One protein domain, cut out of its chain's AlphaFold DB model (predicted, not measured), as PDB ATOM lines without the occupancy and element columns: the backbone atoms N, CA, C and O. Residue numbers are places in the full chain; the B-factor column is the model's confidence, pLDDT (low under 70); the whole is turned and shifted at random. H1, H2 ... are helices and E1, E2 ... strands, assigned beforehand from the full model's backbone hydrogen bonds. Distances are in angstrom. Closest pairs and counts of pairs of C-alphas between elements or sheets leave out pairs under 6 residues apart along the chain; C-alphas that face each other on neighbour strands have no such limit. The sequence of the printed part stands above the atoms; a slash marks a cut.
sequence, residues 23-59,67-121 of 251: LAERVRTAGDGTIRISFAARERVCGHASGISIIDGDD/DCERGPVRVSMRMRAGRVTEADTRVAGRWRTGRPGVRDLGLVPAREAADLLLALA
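Overview. This is residues 23 to 59 and 67 to 121 of the 251 residues of a protein of Gemmatimonadales bacterium (UniProt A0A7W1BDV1). A twisted sheet of four strands, E5 E4 E1 E6, has H1 and H2 over one face, while the link from E5 to E6, residues 92 to 101, arches over the other. A small hairpin, E2 and E3, lies beyond one end of this sheet and adds to the length. The 92 printed residues hold, in order, H1 E1 E2 E3 E4 E5 E6 H2, mixed in class and in two layers, with helices on one face of a sheet. The larger sheet is mixed, the smaller antiparallel. The whole is compact, with a radius of gyration of the C-alphas of 13.7 A, and elongated, spanning 44 by 28 by 20 A.

Arrangement. Begin with H1, residues 23 to 30, and E1, residues 33 to 39. Past them look for the hairpin of E2, residues 45 to 48, and E3, residues 51 to 54, where N 46 and O 53 are 3.0 A apart. A second hairpin joins E4, residues 73 to 80, to E5, residues 83 to 91, with N 76 and O 88 at 2.9 A; E5 bends by 62 degrees at residue 86. E4 is also antiparallel to E1, with N 35 and O 77 at 2.8 A. E6, residues 102 to 107, is parallel to E1, with N 36 and O 103 at 2.9 A. The closest C-alphas of E2 and E5 are those of Gly 47 and Val 91, 4.4 A apart. Last comes H2, residues 110 to 121, on the same face of the four-strand sheet as H1. H1 has a height over the sheet of 8.7 A and H2 of 8.8 A. H2 touches H1 with residues 112 to 116 alone, at a steep tilt of 59 degrees, the same way; the closest C-alphas are those of Ala 24 and Leu 116, 6.0 A apart. In H1 and H2 every O i to N i+4 pair is within hydrogen-bond range. E2 and H2 are apart.

Along the chain. Find C-alpha 23 at (224.428, 197.259, 173.017), where H1 starts its 10.6 A. E1 measures 20.1 A, E2 10.5 A and E3 10.3 A. E4 starts at C-alpha 73, (214.159, 194.583, 184.504), and covers 22.6 A; E5 covers 23.5 A and E6 15.1 A. H2 runs 16.1 A to C-alpha 121 at (219.783, 182.959, 174.449).

Size, cuts and confidence. Look to Asp 58 and Ala 81 for the two C-alphas farthest apart, 45.0 A. Residues 60 to 66 are not printed, and C-alphas 59 and 67 are 11.5 A apart across this cut, in the link from E3 to E4. Of the links that are printed whole, E5 to E6 is short and the others are tight. The mean pLDDT of the printed part is 91.2; residues 56 to 59 are under 70.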
ATOM      1  N   LEU A  23     224.403 197.988 171.749       94.44
ATOM      2  CA  LEU A  23     224.428 197.259 173.017       94.44
ATOM      3  C   LEU A  23     225.179 195.917 172.917       94.44
ATOM      4  O   LEU A  23     225.980 195.596 173.795       94.44
ATOM      5  N   ALA A  24     224.991 195.175 171.823       93.31
ATOM      6  CA  ALA A  24     225.705 193.922 171.566       93.31
ATOM      7  C   ALA A  24     227.228 194.111 171.534       93.31
ATOM      8  O   ALA A  24     227.989 193.332 172.103       93.31
ATOM      9  N   GLU A  25     227.674 195.190 170.907       93.25
ATOM     10  CA  GLU A  25     229.081 195.507 170.748       93.25
ATOM     11  C   GLU A  25     229.709 195.993 172.076       93.25
ATOM     12  O   GLU A  25     230.850 195.647 172.401       93.25
ATOM     13  N   ARG A  26     228.934 196.693 172.916       95.00
ATOM     14  CA  ARG A  26     229.310 197.018 174.305       95.00
ATOM     15  C   ARG A  26     229.458 195.761 175.170       95.00
ATOM     16  O   ARG A  26     230.428 195.664 175.924       95.00
ATOM     17  N   VAL A  27     228.548 194.790 175.045       94.75
ATOM     18  CA  VAL A  27     228.633 193.487 175.737       94.75
ATOM     19  C   VAL A  27     229.848 192.693 175.267       94.75
ATOM     20  O   VAL A  27     230.598 192.172 176.086       94.75
ATOM     21  N   ARG A  28     230.117 192.666 173.962       92.06
ATOM     22  CA  ARG A  28     231.303 192.005 173.405       92.06
ATOM     23  C   ARG A  28     232.608 192.638 173.905       92.06
ATOM     24  O   ARG A  28     233.539 191.926 174.269       92.06
ATOM     25  N   THR A  29     232.665 193.971 173.959       93.12
ATOM     26  CA  THR A  29     233.834 194.739 174.437       93.12
ATOM     27  C   THR A  29     234.054 194.590 175.944       93.12
ATOM     28  O   THR A  29     235.181 194.699 176.426       93.12
ATOM     29  N   ALA A  30     232.992 194.321 176.708       92.12
ATOM     30  CA  ALA A  30     233.093 194.062 178.139       92.12
ATOM     31  C   ALA A  30     233.933 192.816 178.465       92.12
ATOM     32  O   ALA A  30     234.586 192.808 179.514       92.12
ATOM     33  N   GLY A  31     233.941 191.833 177.557       91.12
ATOM     34  CA  GLY A  31     234.698 190.591 177.667       91.12
ATOM     35  C   GLY A  31     234.138 189.627 178.713       91.12
ATOM     36  O   GLY A  31     232.961 189.678 179.072       91.12
ATOM     37  N   ASP A  32     235.002 188.735 179.191       94.31
ATOM     38  CA  ASP A  32     234.667 187.759 180.227       94.31
ATOM     39  C   ASP A  32     234.433 188.427 181.590       94.31
ATOM     40  O   ASP A  32     235.056 189.431 181.941       94.31
ATOM     41  N   GLY A  33     233.542 187.839 182.389       94.81
ATOM     42  CA  GLY A  33     233.145 188.371 183.694       94.81
ATOM     43  C   GLY A  33     231.633 188.499 183.838       94.81
ATOM     44  O   GLY A  33     230.867 187.914 183.078       94.81
ATOM     45  N   THR A  34     231.182 189.233 184.856       96.75
ATOM     46  CA  THR A  34     229.745 189.487 185.043       96.75
ATOM     47  C   THR A  34     229.374 190.810 184.395       96.75
ATOM     48  O   THR A  34     229.928 191.844 184.760       96.75
ATOM     49  N   ILE A  35     228.409 190.792 183.484       97.06
ATOM     50  CA  ILE A  35     227.844 191.984 182.859       97.06
ATOM     51  C   ILE A  35     226.442 192.207 183.412       97.06
ATOM     52  O   ILE A  35     225.680 191.257 183.584       97.06
ATOM     53  N   ARG A  36     226.099 193.461 183.703       97.38
ATOM     54  CA  ARG A  36     224.750 193.861 184.109       97.38
ATOM     55  C   ARG A  36     224.166 194.847 183.113       97.38
ATOM     56  O   ARG A  36     224.868 195.750 182.663       97.38
ATOM     57  N   ILE A  37     222.888 194.678 182.808       97.88
ATOM     58  CA  ILE A  37     222.066 195.657 182.091       97.88
ATOM     59  C   ILE A  37     220.768 195.864 182.868       97.88
ATOM     60  O   ILE A  37     220.304 194.970 183.578       97.88
ATOM     61  N   SER A  38     220.180 197.046 182.738       98.31
ATOM     62  CA  SER A  38     218.817 197.316 183.200       98.31
ATOM     63  C   SER A  38     218.001 197.907 182.058       98.31
ATOM     64  O   SER A  38     218.545 198.662 181.260       98.31
ATOM     65  N   PHE A  39     216.711 197.611 181.972       98.31
ATOM     66  CA  PHE A  39     215.826 198.185 180.956       98.31
ATOM     67  C   PHE A  39     214.396 198.308 181.478       98.31
ATOM     68  O   PHE A  39     214.038 197.688 182.479       98.31
ATOM     69  N   ALA A  40     213.586 199.149 180.837       97.94
ATOM     70  CA  ALA A  40     212.185 199.311 181.209       97.94
ATOM     71  C   ALA A  40     211.427 197.982 181.052       97.94
ATOM     72  O   ALA A  40     211.556 197.312 180.025       97.94
ATOM     73  N   ALA A  41     210.666 197.604 182.081       96.06
ATOM     74  CA  ALA A  41     209.769 196.459 182.029       96.06
ATOM     75  C   ALA A  41     208.463 196.853 181.330       96.06
ATOM     76  O   ALA A  41     208.002 197.981 181.510       96.06
ATOM     77  N   ARG A  42     207.866 195.929 180.571       92.62
ATOM     78  CA  ARG A  42     206.527 196.107 179.999       92.62
ATOM     79  C   ARG A  42     205.488 196.284 181.103       92.62
ATOM     80  O   ARG A  42     205.711 195.908 182.258       92.62
ATOM     81  N   GLU A  43     204.329 196.814 180.734       87.25
ATOM     82  CA  GLU A  43     203.213 196.953 181.665       87.25
ATOM     83  C   GLU A  43     202.880 195.627 182.365       87.25
ATOM     84  O   GLU A  43     203.053 194.540 181.811       87.25
ATOM     85  N   ARG A  44     202.376 195.736 183.601       85.75
ATOM     86  CA  ARG A  44     201.912 194.611 184.436       85.75
ATOM     87  C   ARG A  44     203.011 193.658 184.932       85.75
ATOM     88  O   ARG A  44     202.702 192.731 185.672       85.75
ATOM     89  N   VAL A  45     204.279 193.904 184.594       91.00
ATOM     90  CA  VAL A  45     205.430 193.179 185.154       91.00
ATOM     91  C   VAL A  45     205.873 193.801 186.478       91.00
ATOM     92  O   VAL A  45     206.071 195.014 186.579       91.00
ATOM     93  N   CYS A  46     206.102 192.958 187.480       90.69
ATOM     94  CA  CYS A  46     206.724 193.341 188.743       90.69
ATOM     95  C   CYS A  46     207.586 192.221 189.327       90.69
ATOM     96  O   CYS A  46     207.556 191.080 188.864       90.69
ATOM     97  N   GLY A  47     208.393 192.565 190.328       90.94
ATOM     98  CA  GLY A  47     209.248 191.626 191.047       90.94
ATOM     99  C   GLY A  47     208.909 191.572 192.528       90.94
ATOM    100  O   GLY A  47     208.438 192.547 193.099       90.94
ATOM    101  N   HIS A  48     209.196 190.432 193.142       88.50
ATOM    102  CA  HIS A  48     209.076 190.182 194.576       88.50
ATOM    103  C   HIS A  48     210.186 189.212 195.018       88.50
ATOM    104  O   HIS A  48     211.025 188.782 194.219       88.50
ATOM    105  N   ALA A  49     210.243 188.863 196.306       79.81
ATOM    106  CA  ALA A  49     211.336 188.043 196.846       79.81
ATOM    107  C   ALA A  49     211.410 186.632 196.226       79.81
ATOM    108  O   ALA A  49     212.503 186.082 196.082       79.81
ATOM    109  N   SER A  50     210.257 186.065 195.864       78.25
ATOM    110  CA  SER A  50     210.126 184.727 195.275       78.25
ATOM    111  C   SER A  50     210.204 184.689 193.746       78.25
ATOM    112  O   SER A  50     210.244 183.593 193.193       78.25
ATOM    113  N   GLY A  51     210.259 185.831 193.048       86.69
ATOM    114  CA  GLY A  51     210.375 185.831 191.591       86.69
ATOM    115  C   GLY A  51     209.810 187.062 190.891       86.69
ATOM    116  O   GLY A  51     209.850 188.181 191.402       86.69
ATOM    117  N   ILE A  52     209.343 186.829 189.668       88.50
ATOM    118  CA  ILE A  52     208.764 187.825 188.769       88.50
ATOM    119  C   ILE A  52     207.317 187.421 188.517       88.50
ATOM    120  O   ILE A  52     207.056 186.259 188.202       88.50
ATOM    121  N   SER A  53     206.412 188.388 188.599       84.12
ATOM    122  CA  SER A  53     204.998 188.206 188.288       84.12
ATOM    123  C   SER A  53     204.586 189.092 187.117       84.12
ATOM    124  O   SER A  53     205.028 190.237 186.986       84.12
ATOM    125  N   ILE A  54     203.731 188.542 186.258       82.94
ATOM    126  CA  ILE A  54     202.963 189.283 185.260       82.94
ATOM    127  C   ILE A  54     201.535 189.242 185.778       82.94
ATOM    128  O   ILE A  54     200.925 188.179 185.792       82.94
ATOM    129  N   ILE A  55     201.041 190.365 186.286       77.00
ATOM    130  CA  ILE A  55     199.689 190.417 186.847       77.00
ATOM    131  C   ILE A  55     198.701 190.301 185.684       77.00
ATOM    132  O   ILE A  55     198.887 190.984 184.676       77.00
ATOM    133  N   ASP A  56     197.605 189.559 185.854       63.28
ATOM    134  CA  ASP A  56     196.407 189.532 184.996       63.28
ATOM    135  C   ASP A  56     195.203 190.039 185.827       63.28
ATOM    136  O   ASP A  56     194.972 189.542 186.919       63.28
ATOM    137  N   GLY A  57     194.471 191.068 185.371       58.38
ATOM    138  CA  GLY A  57     193.446 191.779 186.170       58.38
ATOM    139  C   GLY A  57     193.912 193.032 186.944       58.38
ATOM    140  O   GLY A  57     195.075 193.430 186.878       58.38
ATOM    141  N   ASP A  58     192.981 193.721 187.602       53.81
ATOM    142  CA  ASP A  58     193.286 194.820 188.530       53.81
ATOM    143  C   ASP A  58     193.365 194.205 189.934       53.81
ATOM    144  O   ASP A  58     192.380 193.636 190.402       53.81
ATOM    145  N   ASP A  59     194.544 194.230 190.561       51.81
ATOM    146  CA  ASP A  59     194.758 193.764 191.942       51.81
ATOM    147  C   ASP A  59     194.142 194.808 192.891       51.81
ATOM    148  O   ASP A  59     194.835 195.609 193.517       51.81
ATOM    149  N   ASP A  67     203.274 192.587 197.511       81.31
ATOM    150  CA  ASP A  67     204.731 192.818 197.568       81.31
ATOM    151  C   ASP A  67     205.366 192.961 196.168       81.31
ATOM    152  O   ASP A  67     206.588 192.991 196.006       81.31
ATOM    153  N   CYS A  68     204.513 193.073 195.151       86.12
ATOM    154  CA  CYS A  68     204.822 193.317 193.754       86.12
ATOM    155  C   CYS A  68     205.423 194.718 193.542       86.12
ATOM    156  O   CYS A  68     204.729 195.720 193.353       86.12
ATOM    157  N   GLU A  69     206.751 194.795 193.505       90.94
ATOM    158  CA  GLU A  69     207.470 196.025 193.198       90.94
ATOM    159  C   GLU A  69     207.628 196.201 191.683       90.94
ATOM    160  O   GLU A  69     208.275 195.408 190.988       90.94
ATOM    161  N   ARG A  70     207.074 197.292 191.148       91.56
ATOM    162  CA  ARG A  70     207.319 197.705 189.761       91.56
ATOM    163  C   ARG A  70     208.669 198.405 189.640       91.56
ATOM    164  O   ARG A  70     209.094 199.162 190.510       91.56
ATOM    165  N   GLY A  71     209.345 198.194 188.519       94.31
ATOM    166  CA  GLY A  71     210.618 198.840 188.232       94.31
ATOM    167  C   GLY A  71     211.285 198.253 186.994       94.31
ATOM    168  O   GLY A  71     210.686 197.431 186.307       94.31
ATOM    169  N   PRO A  72     212.534 198.649 186.694       97.25
ATOM    170  CA  PRO A  72     213.209 198.109 185.528       97.25
ATOM    171  C   PRO A  72     213.475 196.610 185.690       97.25
ATOM    172  O   PRO A  72     213.677 196.122 186.807       97.25
ATOM    173  N   VAL A  73     213.537 195.902 184.569       98.00
ATOM    174  CA  VAL A  73     214.159 194.583 184.504       98.00
ATOM    175  C   VAL A  73     215.663 194.768 184.679       98.00
ATOM    176  O   VAL A  73     216.256 195.719 184.168       98.00
ATOM    177  N   ARG A  74     216.285 193.872 185.432       97.75
ATOM    178  CA  ARG A  74     217.702 193.849 185.781       97.75
ATOM    179  C   ARG A  74     218.236 192.475 185.446       97.75
ATOM    180  O   ARG A  74     217.832 191.503 186.071       97.75
ATOM    181  N   VAL A  75     219.153 192.411 184.491       98.06
ATOM    182  CA  VAL A  75     219.754 191.152 184.046       98.06
ATOM    183  C   VAL A  75     221.227 191.157 184.404       98.06
ATOM    184  O   VAL A  75     221.955 192.094 184.068       98.06
ATOM    185  N   SER A  76     221.666 190.108 185.089       97.19
ATOM    186  CA  SER A  76     223.070 189.815 185.349       97.19
ATOM    187  C   SER A  76     223.456 188.584 184.544       97.19
ATOM    188  O   SER A  76     222.890 187.525 184.759       97.19
ATOM    189  N   MET A  77     224.444 188.699 183.663       97.56
ATOM    190  CA  MET A  77     224.914 187.604 182.813       97.56
ATOM    191  C   MET A  77     226.406 187.352 183.030       97.56
ATOM    192  O   MET A  77     227.205 188.291 183.080       97.56
ATOM    193  N   ARG A  78     226.804 186.088 183.179       96.94
ATOM    194  CA  ARG A  78     228.210 185.682 183.256       96.94
ATOM    195  C   ARG A  78     228.705 185.290 181.874       96.94
ATOM    196  O   ARG A  78     228.259 184.291 181.322       96.94
ATOM    197  N   MET A  79     229.661 186.056 181.363       95.69
ATOM    198  CA  MET A  79     230.356 185.802 180.109       95.69
ATOM    199  C   MET A  79     231.612 184.964 180.350       95.69
ATOM    200  O   MET A  79     232.420 185.295 181.226       95.69
ATOM    201  N   ARG A  80     231.787 183.904 179.558       95.06
ATOM    202  CA  ARG A  80     233.028 183.123 179.458       95.06
ATOM    203  C   ARG A  80     233.271 182.727 178.010       95.06
ATOM    204  O   ARG A  80     232.381 182.151 177.385       95.06
ATOM    205  N   ALA A  81     234.462 183.017 177.490       91.69
ATOM    206  CA  ALA A  81     234.833 182.737 176.102       91.69
ATOM    207  C   ALA A  81     233.768 183.219 175.090       91.69
ATOM    208  O   ALA A  81     233.434 182.524 174.130       91.69
ATOM    209  N   GLY A  82     233.192 184.401 175.340       89.31
ATOM    210  CA  GLY A  82     232.172 185.006 174.476       89.31
ATOM    211  C   GLY A  82     230.765 184.397 174.560       89.31
ATOM    212  O   GLY A  82     229.901 184.813 173.794       89.31
ATOM    213  N   ARG A  83     230.503 183.456 175.477       93.75
ATOM    214  CA  ARG A  83     229.171 182.861 175.699       93.75
ATOM    215  C   ARG A  83     228.635 183.199 177.083       93.75
ATOM    216  O   ARG A  83     229.406 183.324 178.036       93.75
ATOM    217  N   VAL A  84     227.312 183.286 177.200       96.69
ATOM    218  CA  VAL A  84     226.649 183.388 178.503       96.69
ATOM    219  C   VAL A  84     226.585 181.998 179.129       96.69
ATOM    220  O   VAL A  84     226.001 181.083 178.550       96.69
ATOM    221  N   THR A  85     227.196 181.836 180.300       96.50
ATOM    222  CA  THR A  85     227.169 180.570 181.050       96.50
ATOM    223  C   THR A  85     226.147 180.570 182.174       96.50
ATOM    224  O   THR A  85     225.693 179.508 182.565       96.50
ATOM    225  N   GLU A  86     225.807 181.745 182.704       97.06
ATOM    226  CA  GLU A  86     224.801 181.935 183.752       97.06
ATOM    227  C   GLU A  86     224.081 183.257 183.504       97.06
ATOM    228  O   GLU A  86     224.714 184.231 183.080       97.06
ATOM    229  N   ALA A  87     222.794 183.311 183.818       97.31
ATOM    230  CA  ALA A  87     222.010 184.533 183.827       97.31
ATOM    231  C   ALA A  87     221.087 184.549 185.057       97.31
ATOM    232  O   ALA A  87     220.757 183.498 185.594       97.31
ATOM    233  N   ASP A  88     220.726 185.740 185.526       96.19
ATOM    234  CA  ASP A  88     219.711 185.971 186.564       96.19
ATOM    235  C   ASP A  88     218.964 187.261 186.215       96.19
ATOM    236  O   ASP A  88     219.592 188.285 185.901       96.19
ATOM    237  N   THR A  89     217.639 187.197 186.270       96.50
ATOM    238  CA  THR A  89     216.721 188.298 185.991       96.50
ATOM    239  C   THR A  89     215.973 188.673 187.252       96.50
ATOM    240  O   THR A  89     215.423 187.840 187.970       96.50
ATOM    241  N   ARG A  90     215.906 189.975 187.507       95.94
ATOM    242  CA  ARG A  90     215.085 190.577 188.556       95.94
ATOM    243  C   ARG A  90     214.254 191.695 187.969       95.94
ATOM    244  O   ARG A  90     214.651 192.320 186.989       95.94
ATOM    245  N   VAL A  91     213.160 192.017 188.634       96.44
ATOM    246  CA  VAL A  91     212.407 193.246 188.392       96.44
ATOM    247  C   VAL A  91     212.460 194.086 189.662       96.44
ATOM    248  O   VAL A  91     212.495 193.544 190.762       96.44
ATOM    249  N   ALA A  92     212.539 195.408 189.495       93.44
ATOM    250  CA  ALA A  92     212.718 196.360 190.591       93.44
ATOM    251  C   ALA A  92     214.001 196.112 191.419       93.44
ATOM    252  O   ALA A  92     215.032 195.686 190.886       93.44
ATOM    253  N   GLY A  93     214.000 196.505 192.693       90.69
ATOM    254  CA  GLY A  93     215.170 196.423 193.562       90.69
ATOM    255  C   GLY A  93     216.378 197.247 193.089       90.69
ATOM    256  O   GLY A  93     216.279 198.225 192.339       90.69
ATOM    257  N   ARG A  94     217.573 196.875 193.563       91.44
ATOM    258  CA  ARG A  94     218.827 197.581 193.253       91.44
ATOM    259  C   ARG A  94     220.029 196.648 193.220       91.44
ATOM    260  O   ARG A  94     220.098 195.674 193.971       91.44
ATOM    261  N   TRP A  95     221.011 196.984 192.390       92.50
ATOM    262  CA  TRP A  95     222.279 196.267 192.366       92.50
ATOM    263  C   TRP A  95     223.042 196.439 193.678       92.50
ATOM    264  O   TRP A  95     223.119 197.533 194.238       92.50
ATOM    265  N   ARG A  96     223.678 195.359 194.142       88.94
ATOM    266  CA  ARG A  96     224.701 195.459 195.189       88.94
ATOM    267  C   ARG A  96     225.942 196.144 194.614       88.94
ATOM    268  O   ARG A  96     226.439 195.724 193.559       88.94
ATOM    269  N   THR A  97     226.430 197.162 195.315       85.19
ATOM    270  CA  THR A  97     227.646 197.915 194.984       85.19
ATOM    271  C   THR A  97     228.901 197.173 195.458       85.19
ATOM    272  O   THR A  97     228.832 196.291 196.313       85.19
ATOM    273  N   GLY A  98     230.058 197.492 194.868       78.25
ATOM    274  CA  GLY A  98     231.363 197.025 195.357       78.25
ATOM    275  C   GLY A  98     231.742 195.570 195.047       78.25
ATOM    276  O   GLY A  98     232.707 195.074 195.619       78.25
ATOM    277  N   ARG A  99     231.031 194.865 194.152       80.38
ATOM    278  CA  ARG A  99     231.483 193.540 193.682       80.38
ATOM    279  C   ARG A  99     232.574 193.688 192.608       80.38
ATOM    280  O   ARG A  99     232.278 194.264 191.560       80.38
ATOM    281  N   PRO A 100     233.795 193.161 192.818       82.75
ATOM    282  CA  PRO A 100     234.842 193.189 191.799       82.75
ATOM    283  C   PRO A 100     234.465 192.310 190.596       82.75
ATOM    284  O   PRO A 100     233.715 191.344 190.735       82.75
ATOM    285  N   GLY A 101     234.979 192.645 189.408       84.62
ATOM    286  CA  GLY A 101     234.753 191.860 188.183       84.62
ATOM    287  C   GLY A 101     233.338 191.956 187.596       84.62
ATOM    288  O   GLY A 101     232.964 191.137 186.755       84.62
ATOM    289  N   VAL A 102     232.547 192.938 188.040       94.00
ATOM    290  CA  VAL A 102     231.229 193.250 187.481       94.00
ATOM    291  C   VAL A 102     231.330 194.497 186.612       94.00
ATOM    292  O   VAL A 102     231.749 195.551 187.090       94.00
ATOM    293  N   ARG A 103     230.894 194.399 185.356       94.75
ATOM    294  CA  ARG A 103     230.722 195.541 184.463       94.75
ATOM    295  C   ARG A 103     229.242 195.867 184.324       94.75
ATOM    296  O   ARG A 103     228.482 195.092 183.756       94.75
ATOM    297  N   ASP A 104     228.841 197.016 184.846       94.81
ATOM    298  CA  ASP A 104     227.475 197.510 184.706       94.81
ATOM    299  C   ASP A 104     227.378 198.427 183.483       94.81
ATOM    300  O   ASP A 104     228.101 199.418 183.379       94.81
ATOM    301  N   LEU A 105     226.518 198.064 182.535       95.50
ATOM    302  CA  LEU A 105     226.226 198.846 181.334       95.50
ATOM    303  C   LEU A 105     225.061 199.827 181.552       95.50
ATOM    304  O   LEU A 105     224.730 200.584 180.637       95.50
ATOM    305  N   GLY A 106     224.479 199.843 182.754       95.00
ATOM    306  CA  GLY A 106     223.453 200.784 183.171       95.00
ATOM    307  C   GLY A 106     222.088 200.521 182.541       95.00
ATOM    308  O   GLY A 106     221.760 199.399 182.145       95.00
ATOM    309  N   LEU A 107     221.281 201.582 182.486       96.62
ATOM    310  CA  LEU A 107     219.986 201.574 181.819       96.62
ATOM    311  C   LEU A 107     220.187 201.606 180.298       96.62
ATOM    312  O   LEU A 107     220.919 202.453 179.785       96.62
ATOM    313  N   VAL A 108     219.535 200.693 179.588       97.50
ATOM    314  CA  VAL A 108     219.606 200.550 178.131       97.50
ATOM    315  C   VAL A 108     218.196 200.553 177.528       97.50
ATOM    316  O   VAL A 108     217.231 200.254 178.243       97.50
ATOM    317  N   PRO A 109     218.038 200.882 176.233       97.06
ATOM    318  CA  PRO A 109     216.737 200.814 175.573       97.06
ATOM    319  C   PRO A 109     216.156 199.394 175.620       97.06
ATOM    320  O   PRO A 109     216.843 198.427 175.296       97.06
ATOM    321  N   ALA A 110     214.882 199.265 176.005       96.69
ATOM    322  CA  ALA A 110     214.238 197.966 176.220       96.69
ATOM    323  C   ALA A 110     214.187 197.100 174.953       96.69
ATOM    324  O   ALA A 110     214.474 195.909 175.015       96.69
ATOM    325  N   ARG A 111     213.932 197.712 173.790       95.56
ATOM    326  CA  ARG A 111     213.990 197.017 172.496       95.56
ATOM    327  C   ARG A 111     215.380 196.441 172.207       95.56
ATOM    328  O   ARG A 111     215.488 195.261 171.903       95.56
ATOM    329  N   GLU A 112     216.435 197.243 172.356       96.25
ATOM    330  CA  GLU A 112     217.812 196.770 172.141       96.25
ATOM    331  C   GLU A 112     218.205 195.675 173.137       96.25
ATOM    332  O   GLU A 112     218.937 194.751 172.782       96.25
ATOM    333  N   ALA A 113     217.719 195.763 174.380       97.75
ATOM    334  CA  ALA A 113     217.904 194.713 175.371       97.75
ATOM    335  C   ALA A 113     217.233 193.411 174.929       97.75
ATOM    336  O   ALA A 113     217.888 192.376 174.936       97.75
ATOM    337  N   ALA A 114     215.966 193.455 174.509       97.19
ATOM    338  CA  ALA A 114     215.242 192.274 174.044       97.19
ATOM    339  C   ALA A 114     215.950 191.603 172.858       97.19
ATOM    340  O   ALA A 114     216.208 190.401 172.909       97.19
ATOM    341  N   ASP A 115     216.341 192.381 171.845       95.81
ATOM    342  CA  ASP A 115     217.037 191.873 170.657       95.81
ATOM    343  C   ASP A 115     218.375 191.210 171.025       95.81
ATOM    344  O   ASP A 115     218.684 190.104 170.573       95.81
ATOM    345  N   LEU A 116     219.161 191.854 171.897       96.62
ATOM    346  CA  LEU A 116     220.405 191.285 172.410       96.62
ATOM    347  C   LEU A 116     220.155 189.980 173.176       96.62
ATOM    348  O   LEU A 116     220.858 188.996 172.958       96.62
ATOM    349  N   LEU A 117     219.204 189.982 174.109       97.56
ATOM    350  CA  LEU A 117     218.943 188.850 174.996       97.56
ATOM    351  C   LEU A 117     218.450 187.632 174.207       97.56
ATOM    352  O   LEU A 117     218.934 186.530 174.453       97.56
ATOM    353  N   LEU A 118     217.591 187.831 173.201       95.94
ATOM    354  CA  LEU A 118     217.184 186.782 172.261       95.94
ATOM    355  C   LEU A 118     218.390 186.229 171.489       95.94
ATOM    356  O   LEU A 118     218.561 185.014 171.390       95.94
ATOM    357  N   ALA A 119     219.279 187.097 170.995       94.75
ATOM    358  CA  ALA A 119     220.486 186.665 170.291       94.75
ATOM    359  C   ALA A 119     221.444 185.860 171.190       94.75
ATOM    360  O   ALA A 119     222.007 184.855 170.746       94.75
ATOM    361  N   LEU A 120     221.614 186.275 172.450       95.38
ATOM    362  CA  LEU A 120     222.439 185.574 173.434       95.38
ATOM    363  C   LEU A 120     221.816 184.237 173.857       95.38
ATOM    364  O   LEU A 120     222.547 183.255 173.971       95.38
ATOM    365  N   ALA A 121     220.491 184.171 174.031       94.81
ATOM    366  CA  ALA A 121     219.783 182.959 174.449       94.81
ATOM    367  C   ALA A 121     220.036 181.782 173.495       94.81
ATOM    368  O   ALA A 121     220.285 180.663 173.927       94.81
TER     369      ALA A 121